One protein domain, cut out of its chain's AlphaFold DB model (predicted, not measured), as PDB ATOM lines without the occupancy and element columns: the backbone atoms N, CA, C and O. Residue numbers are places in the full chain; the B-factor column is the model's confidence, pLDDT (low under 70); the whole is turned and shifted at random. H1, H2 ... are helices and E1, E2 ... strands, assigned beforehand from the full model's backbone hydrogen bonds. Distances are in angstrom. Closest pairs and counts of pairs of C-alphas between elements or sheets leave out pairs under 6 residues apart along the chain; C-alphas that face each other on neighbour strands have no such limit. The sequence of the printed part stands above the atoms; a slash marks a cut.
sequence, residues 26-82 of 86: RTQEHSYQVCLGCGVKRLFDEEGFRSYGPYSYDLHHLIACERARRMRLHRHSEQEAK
ATOM      1  N   ARG A  26     -22.316 -15.390  -3.873       95.06
ATOM      2  CA  ARG A  26     -20.929 -15.592  -3.431       95.06
ATOM      3  C   ARG A  26     -20.064 -16.084  -4.586       95.06
ATOM      4  O   ARG A  26     -20.425 -17.041  -5.267       95.06
ATOM      5  N   THR A  27     -18.901 -15.469  -4.775       89.94
ATOM      6  CA  THR A  27     -17.844 -15.974  -5.657       89.94
ATOM      7  C   THR A  27     -16.474 -15.744  -5.038       89.94
ATOM      8  O   THR A  27     -16.117 -14.621  -4.683       89.94
ATOM      9  N   GLN A  28     -15.684 -16.812  -4.919       84.06
ATOM     10  CA  GLN A  28     -14.370 -16.772  -4.274       84.06
ATOM     11  C   GLN A  28     -14.460 -16.152  -2.861       84.06
ATOM     12  O   GLN A  28     -15.039 -16.755  -1.964       84.06
ATOM     13  N   GLU A  29     -13.925 -14.940  -2.692       88.44
ATOM     14  CA  GLU A  29     -13.848 -14.170  -1.443       88.44
ATOM     15  C   GLU A  29     -14.748 -12.918  -1.461       88.44
ATOM     16  O   GLU A  29     -14.628 -12.034  -0.611       88.44
ATOM     17  N   HIS A  30     -15.615 -12.788  -2.469       92.88
ATOM     18  CA  HIS A  30     -16.447 -11.611  -2.674       92.88
ATOM     19  C   HIS A  30     -17.902 -11.991  -2.910       92.88
ATOM     20  O   HIS A  30     -18.217 -12.985  -3.564       92.88
ATOM     21  N   SER A  31     -18.790 -11.119  -2.451       96.75
ATOM     22  CA  SER A  31     -20.217 -11.242  -2.708       96.75
ATOM     23  C   SER A  31     -20.701 -10.059  -3.511       96.75
ATOM     24  O   SER A  31     -20.164  -8.953  -3.412       96.75
ATOM     25  N   TYR A  32     -21.681 -10.300  -4.368       97.69
ATOM     26  CA  TYR A  32     -22.222  -9.283  -5.252       97.69
ATOM     27  C   TYR A  32     -23.700  -9.532  -5.521       97.69
ATOM     28  O   TYR A  32     -24.211 -10.637  -5.377       97.69
ATOM     29  N   GLN A  33     -24.393  -8.484  -5.934       97.81
ATOM     30  CA  GLN A  33     -25.762  -8.550  -6.418       97.81
ATOM     31  C   GLN A  33     -25.814  -8.083  -7.864       97.81
ATOM     32  O   GLN A  33     -24.975  -7.295  -8.310       97.81
ATOM     33  N   VAL A  34     -26.827  -8.551  -8.583       97.19
ATOM     34  CA  VAL A  34     -27.094  -8.180  -9.971       97.19
ATOM     35  C   VAL A  34     -28.453  -7.501 -10.038       97.19
ATOM     36  O   VAL A  34     -29.416  -8.002  -9.461       97.19
ATOM     37  N   CYS A  35     -28.569  -6.372 -10.735       96.12
ATOM     38  CA  CYS A  35     -29.886  -5.812 -10.994       96.12
ATOM     39  C   CYS A  35     -30.653  -6.713 -11.958       96.12
ATOM     40  O   CYS A  35     -30.200  -6.969 -13.074       96.12
ATOM     41  N   LEU A  36     -31.852  -7.122 -11.557       93.75
ATOM     42  CA  LEU A  36     -32.713  -7.990 -12.357       93.75
ATOM     43  C   LEU A  36     -33.340  -7.271 -13.563       93.75
ATOM     44  O   LEU A  36     -33.884  -7.920 -14.447       93.75
ATOM     45  N   GLY A  37     -33.267  -5.936 -13.605       91.38
ATOM     46  CA  GLY A  37     -33.780  -5.132 -14.716       91.38
ATOM     47  C   GLY A  37     -32.783  -4.906 -15.854       91.38
ATOM     48  O   GLY A  37     -33.201  -4.741 -16.994       91.38
ATOM     49  N   CYS A  38     -31.479  -4.876 -15.572       93.31
ATOM     50  CA  CYS A  38     -30.466  -4.529 -16.581       93.31
ATOM     51  C   CYS A  38     -29.187  -5.372 -16.540       93.31
ATOM     52  O   CYS A  38     -28.401  -5.303 -17.475       93.31
ATOM     53  N   GLY A  39     -28.941  -6.145 -15.477       94.31
ATOM     54  CA  GLY A  39     -27.745  -6.981 -15.345       94.31
ATOM     55  C   GLY A  39     -26.507  -6.297 -14.748       94.31
ATOM     56  O   GLY A  39     -25.455  -6.941 -14.645       94.31
ATOM     57  N   VAL A  40     -26.591  -5.023 -14.343       96.19
ATOM     58  CA  VAL A  40     -25.462  -4.348 -13.688       96.19
ATOM     59  C   VAL A  40     -25.172  -4.988 -12.333       96.19
ATOM     60  O   VAL A  40     -26.090  -5.402 -11.625       96.19
ATOM     61  N   LYS A  41     -23.898  -5.070 -11.957       97.62
ATOM     62  CA  LYS A  41     -23.442  -5.724 -10.729       97.62
ATOM     63  C   LYS A  41     -22.963  -4.695  -9.717       97.62
ATOM     64  O   LYS A  41     -22.490  -3.621 -10.091       97.62
ATOM     65  N   ARG A  42     -23.068  -5.039  -8.436       97.25
ATOM     66  CA  ARG A  42     -22.541  -4.260  -7.310       97.25
ATOM     67  C   ARG A  42     -22.066  -5.199  -6.214       97.25
ATOM     68  O   ARG A  42     -22.700  -6.226  -5.991       97.25
ATOM     69  N   LEU A  43     -20.973  -4.855  -5.539       97.19
ATOM     70  CA  LEU A  43     -20.473  -5.658  -4.425       97.19
ATOM     71  C   LEU A  43     -21.445  -5.624  -3.240       97.19
ATOM     72  O   LEU A  43     -22.200  -4.666  -3.050       97.19
ATOM     73  N   PHE A  44     -21.425  -6.690  -2.454       97.38
ATOM     74  CA  PHE A  44     -22.290  -6.908  -1.310       97.38
ATOM     75  C   PHE A  44     -21.465  -7.333  -0.100       97.38
ATOM     76  O   PHE A  44     -20.593  -8.194  -0.198       97.38
ATOM     77  N   ASP A  45     -21.707  -6.662   1.018       95.31
ATOM     78  CA  ASP A  45     -21.102  -6.913   2.319       95.31
ATOM     79  C   ASP A  45     -22.055  -7.820   3.087       95.31
ATOM     80  O   ASP A  45     -23.194  -7.445   3.360       95.31
ATOM     81  N   GLU A  46     -21.603  -9.033   3.374       94.25
ATOM     82  CA  GLU A  46     -22.425 -10.062   4.004       94.25
ATOM     83  C   GLU A  46     -22.534  -9.876   5.505       94.25
ATOM     84  O   GLU A  46     -23.565 -10.204   6.081       94.25
ATOM     85  N   GLU A  47     -21.491  -9.321   6.120       93.00
ATOM     86  CA  GLU A  47     -21.456  -9.037   7.548       93.00
ATOM     87  C   GLU A  47     -22.356  -7.839   7.857       93.00
ATOM     88  O   GLU A  47     -23.214  -7.896   8.733       93.00
ATOM     89  N   GLY A  48     -22.222  -6.771   7.066       95.19
ATOM     90  CA  GLY A  48     -23.076  -5.589   7.165       95.19
ATOM     91  C   GLY A  48     -24.432  -5.711   6.461       95.19
ATOM     92  O   GLY A  48     -25.185  -4.736   6.470       95.19
ATOM     93  N   PHE A  49     -24.702  -6.845   5.805       94.75
ATOM     94  CA  PHE A  49     -25.870  -7.122   4.957       94.75
ATOM     95  C   PHE A  49     -26.280  -5.940   4.054       94.75
ATOM     96  O   PHE A  49     -27.440  -5.522   4.011       94.75
ATOM     97  N   ARG A  50     -25.313  -5.351   3.338       95.31
ATOM     98  CA  ARG A  50     -25.528  -4.144   2.520       95.31
ATOM     99  C   ARG A  50     -24.702  -4.143   1.241       95.31
ATOM    100  O   ARG A  50     -23.542  -4.546   1.227       95.31
ATOM    101  N   SER A  51     -25.253  -3.601   0.162       95.06
ATOM    102  CA  SER A  51     -24.489  -3.388  -1.072       95.06
ATOM    103  C   SER A  51     -23.570  -2.167  -0.946       95.06
ATOM    104  O   SER A  51     -23.961  -1.129  -0.404       95.06
ATOM    105  N   TYR A  52     -22.356  -2.253  -1.487       95.31
ATOM    106  CA  TYR A  52     -21.350  -1.192  -1.417       95.31
ATOM    107  C   TYR A  52     -20.590  -1.030  -2.735       95.31
ATOM    108  O   TYR A  52     -20.687  -1.845  -3.650       95.31
ATOM    109  N   GLY A  53     -19.833   0.063  -2.835       93.69
ATOM    110  CA  GLY A  53     -19.017   0.346  -4.012       93.69
ATOM    111  C   GLY A  53     -19.827   0.751  -5.251       93.69
ATOM    112  O   GLY A  53     -21.049   0.946  -5.163       93.69
ATOM    113  N   PRO A  54     -19.133   0.939  -6.388       95.00
ATOM    114  CA  PRO A  54     -19.736   1.354  -7.647       95.00
ATOM    115  C   PRO A  54     -20.499   0.211  -8.328       95.00
ATOM    116  O   PRO A  54     -20.372  -0.960  -7.970       95.00
ATOM    117  N   TYR A  55     -21.277   0.578  -9.344       95.44
ATOM    118  CA  TYR A  55     -21.906  -0.361 -10.264       95.44
ATOM    119  C   TYR A  55     -20.986  -0.641 -11.459       95.44
ATOM    120  O   TYR A  55     -20.340   0.271 -11.970       95.44
ATOM    121  N   SER A  56     -20.950  -1.887 -11.927       96.62
ATOM    122  CA  SER A  56     -20.244  -2.286 -13.151       96.62
ATOM    123  C   SER A  56     -20.868  -3.545 -13.739       96.62
ATOM    124  O   SER A  56     -21.388  -4.390 -13.013       96.62
ATOM    125  N   TYR A  57     -20.797  -3.710 -15.056       96.75
ATOM    126  CA  TYR A  57     -21.151  -4.978 -15.699       96.75
ATOM    127  C   TYR A  57     -20.039  -6.026 -15.576       96.75
ATOM    128  O   TYR A  57     -20.333  -7.225 -15.568       96.75
ATOM    129  N   ASP A  58     -18.794  -5.580 -15.419       96.75
ATOM    130  CA  ASP A  58     -17.624  -6.418 -15.189       96.75
ATOM    131  C   ASP A  58     -17.387  -6.595 -13.681       96.75
ATOM    132  O   ASP A  58     -17.062  -5.642 -12.963       96.75
ATOM    133  N   LEU A  59     -17.557  -7.833 -13.208       95.81
ATOM    134  CA  LEU A  59     -17.340  -8.211 -11.815       95.81
ATOM    135  C   LEU A  59     -15.855  -8.220 -11.434       95.81
ATOM    136  O   LEU A  59     -15.513  -7.838 -10.317       95.81
ATOM    137  N   HIS A  60     -14.972  -8.618 -12.350       95.81
ATOM    138  CA  HIS A  60     -13.536  -8.648 -12.088       95.81
ATOM    139  C   HIS A  60     -13.002  -7.236 -11.868       95.81
ATOM    140  O   HIS A  60     -12.205  -7.020 -10.953       95.81
ATOM    141  N   HIS A  61     -13.512  -6.262 -12.625       95.94
ATOM    142  CA  HIS A  61     -13.206  -4.853 -12.402       95.94
ATOM    143  C   HIS A  61     -13.610  -4.379 -10.993       95.94
ATOM    144  O   HIS A  61     -12.817  -3.724 -10.313       95.94
ATOM    145  N   LEU A  62     -14.809  -4.742 -10.513       96.06
ATOM    146  CA  LEU A  62     -15.256  -4.395  -9.153       96.06
ATOM    147  C   LEU A  62     -14.338  -4.991  -8.083       96.06
ATOM    148  O   LEU A  62     -13.926  -4.292  -7.157       96.06
ATOM    149  N   ILE A  63     -13.991  -6.268  -8.238       95.12
ATOM    150  CA  ILE A  63     -13.114  -6.996  -7.319       95.12
ATOM    151  C   ILE A  63     -11.715  -6.366  -7.281       95.12
ATOM    152  O   ILE A  63     -11.175  -6.120  -6.202       95.12
ATOM    153  N   ALA A  64     -11.131  -6.058  -8.441       95.56
ATOM    154  CA  ALA A  64      -9.816  -5.430  -8.527       95.56
ATOM    155  C   ALA A  64      -9.794  -4.054  -7.838       95.56
ATOM    156  O   ALA A  64      -8.880  -3.759  -7.062       95.56
ATOM    157  N   CYS A  65     -10.827  -3.237  -8.062       95.00
ATOM    158  CA  CYS A  65     -10.976  -1.932  -7.421       95.00
ATOM    159  C   CYS A  65     -11.106  -2.036  -5.893       95.00
ATOM    160  O   CYS A  65     -10.459  -1.272  -5.170       95.00
ATOM    161  N   GLU A  66     -11.895  -2.990  -5.389       94.38
ATOM    162  CA  GLU A  66     -12.044  -3.218  -3.947       94.38
ATOM    163  C   GLU A  66     -10.732  -3.693  -3.311       94.38
ATOM    164  O   GLU A  66     -10.307  -3.150  -2.290       94.38
ATOM    165  N   ARG A  67     -10.013  -4.623  -3.949       94.44
ATOM    166  CA  ARG A  67      -8.683  -5.056  -3.487       94.44
ATOM    167  C   ARG A  67      -7.703  -3.884  -3.418       94.44
ATOM    168  O   ARG A  67      -7.035  -3.693  -2.402       94.44
ATOM    169  N   ALA A  68      -7.662  -3.044  -4.453       94.94
ATOM    170  CA  ALA A  68      -6.826  -1.845  -4.467       94.94
ATOM    171  C   ALA A  68      -7.212  -0.837  -3.372       94.94
ATOM    172  O   ALA A  68      -6.347  -0.176  -2.792       94.94
ATOM    173  N   ARG A  69      -8.507  -0.700  -3.062       93.44
ATOM    174  CA  ARG A  69      -8.986   0.128  -1.947       93.44
ATOM    175  C   ARG A  69      -8.516  -0.421  -0.600       93.44
ATOM    176  O   ARG A  69      -7.956   0.346   0.176       93.44
ATOM    177  N   ARG A  70      -8.662  -1.727  -0.353       92.75
ATOM    178  CA  ARG A  70      -8.203  -2.374   0.890       92.75
ATOM    179  C   ARG A  70      -6.701  -2.211   1.107       92.75
ATOM    180  O   ARG A  70      -6.291  -1.804   2.189       92.75
ATOM    181  N   MET A  71      -5.888  -2.422   0.070       95.00
ATOM    182  CA  MET A  71      -4.434  -2.217   0.159       95.00
ATOM    183  C   MET A  71      -4.061  -0.771   0.516       95.00
ATOM    184  O   MET A  71      -3.140  -0.542   1.298       95.00
ATOM    185  N   ARG A  72      -4.776   0.220  -0.036       94.69
ATOM    186  CA  ARG A  72      -4.549   1.637   0.293       94.69
ATOM    187  C   ARG A  72      -4.928   1.963   1.734       94.69
ATOM    188  O   ARG A  72      -4.178   2.674   2.390       94.69
ATOM    189  N   LEU A  73      -6.051   1.432   2.218       93.00
ATOM    190  CA  LEU A  73      -6.479   1.611   3.607       93.00
ATOM    191  C   LEU A  73      -5.464   1.007   4.583       93.00
ATOM    192  O   LEU A  73      -5.060   1.694   5.515       93.00
ATOM    193  N   HIS A  74      -4.984  -0.212   4.315       92.69
ATOM    194  CA  HIS A  74      -3.951  -0.853   5.131       92.69
ATOM    195  C   HIS A  74      -2.674  -0.009   5.195       92.69
ATOM    196  O   HIS A  74      -2.176   0.304   6.274       92.69
ATOM    197  N   ARG A  75      -2.190   0.452   4.035       92.75
ATOM    198  CA  ARG A  75      -1.007   1.318   3.965       92.75
ATOM    199  C   ARG A  75      -1.192   2.611   4.760       92.75
ATOM    200  O   ARG A  75      -0.263   3.041   5.433       92.75
ATOM    201  N   HIS A  76      -2.370   3.230   4.677       89.19
ATOM    202  CA  HIS A  76      -2.662   4.451   5.426       89.19
ATOM    203  C   HIS A  76      -2.670   4.192   6.936       89.19
ATOM    204  O   HIS A  76      -2.033   4.937   7.673       89.19
ATOM    205  N   SER A  77      -3.300   3.102   7.396       89.12
ATOM    206  CA  SER A  77      -3.276   2.731   8.818       89.12
ATOM    207  C   SER A  77      -1.864   2.437   9.330       89.12
ATOM    208  O   SER A  77      -1.519   2.838  10.436       89.12
ATOM    209  N   GLU A  78      -1.010   1.807   8.519       87.06
ATOM    210  CA  GLU A  78       0.391   1.564   8.883       87.06
ATOM    211  C   GLU A  78       1.204   2.857   8.969       87.06
ATOM    212  O   GLU A  78       2.096   2.975   9.807       87.06
ATOM    213  N   GLN A  79       0.931   3.821   8.088       86.06
ATOM    214  CA  GLN A  79       1.583   5.130   8.115       86.06
ATOM    215  C   GLN A  79       1.126   5.961   9.317       86.06
ATOM    216  O   GLN A  79       1.958   6.592   9.964       86.06
ATOM    217  N   GLU A  80      -0.165   5.925   9.644       84.88
ATOM    218  CA  GLU A  80      -0.723   6.601  10.814       84.88
ATOM    219  C   GLU A  80      -0.175   6.016  12.121       84.88
ATOM    220  O   GLU A  80       0.278   6.771  12.975       84.88
ATOM    221  N   ALA A  81      -0.090   4.686  12.230       82.75
ATOM    222  CA  ALA A  81       0.512   4.012  13.382       82.75
ATOM    223  C   ALA A  81       2.008   4.333  13.567       82.75
ATOM    224  O   ALA A  81       2.524   4.275  14.679       82.75
ATOM    225  N   LYS A  82       2.718   4.675  12.482       83.12
ATOM    226  CA  LYS A  82       4.135   5.072  12.515       83.12
ATOM    227  C   LYS A  82       4.339   6.565  12.775       83.12
ATOM    228  O   LYS A  82       5.481   6.985  12.956       83.12
TER     229      LYS A  82
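AT A GLANCE: This is residues 26 to 82 of the 86 residues of an uncharacterized protein of Acidobacteria bacterium (UniProt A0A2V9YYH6). A small, strongly twisted sheet of three strands makes a head, and one long helix, H1, reaches out from it as an arm; residues 67 to 82, of which 67 to 81 belong to H1, stick out free. Only the first turns of H1, residues 59 to 66, meet the sheet. The printed part has 57 residues, with three named strands and one named helix in the order E1, E2, E3, H1 along the chain; the sheet runs E1 E2 E3, all antiparallel, and the class of the domain is mixed, helices and strands. The whole is loose, with a radius of gyration of the C-alphas of 13.4 A, spanning 48 by 22 by 19 A.

IN THESE COORDINATES: Find C-alpha 30 at (-16.447, -11.611, -2.674), where E1, residues 30 to 34, begins. E2 is residues 41 to 45 and E3 residues 50 to 56, 16.6 A long. H1, residues 59 to 81, runs 33.2 A to C-alpha 81 at (0.512, 4.012, 13.382).

HOW THE PARTS SIT: E1, E2 and E3 form a meander, each strand the antiparallel neighbour of the one before. In the hairpin E1 and E2, look for N 33 and O 42, 2.8 A apart; in the hairpin E2 and E3, N 52 and O 43, 2.9 A. H1 is on the sheet but only grazes it; its closest C-alphas to E3 are those of Leu 62 and Ser 56, 6.7 A apart. In H1 every O i to N i+4 pair is within hydrogen-bond range.

THE WHOLE: The C-alphas of Gly 37 and Lys 82 are the two farthest apart, 47.8 A. The printed part has no cut, no link is long, and no printed residue is under 70 in pLDDT.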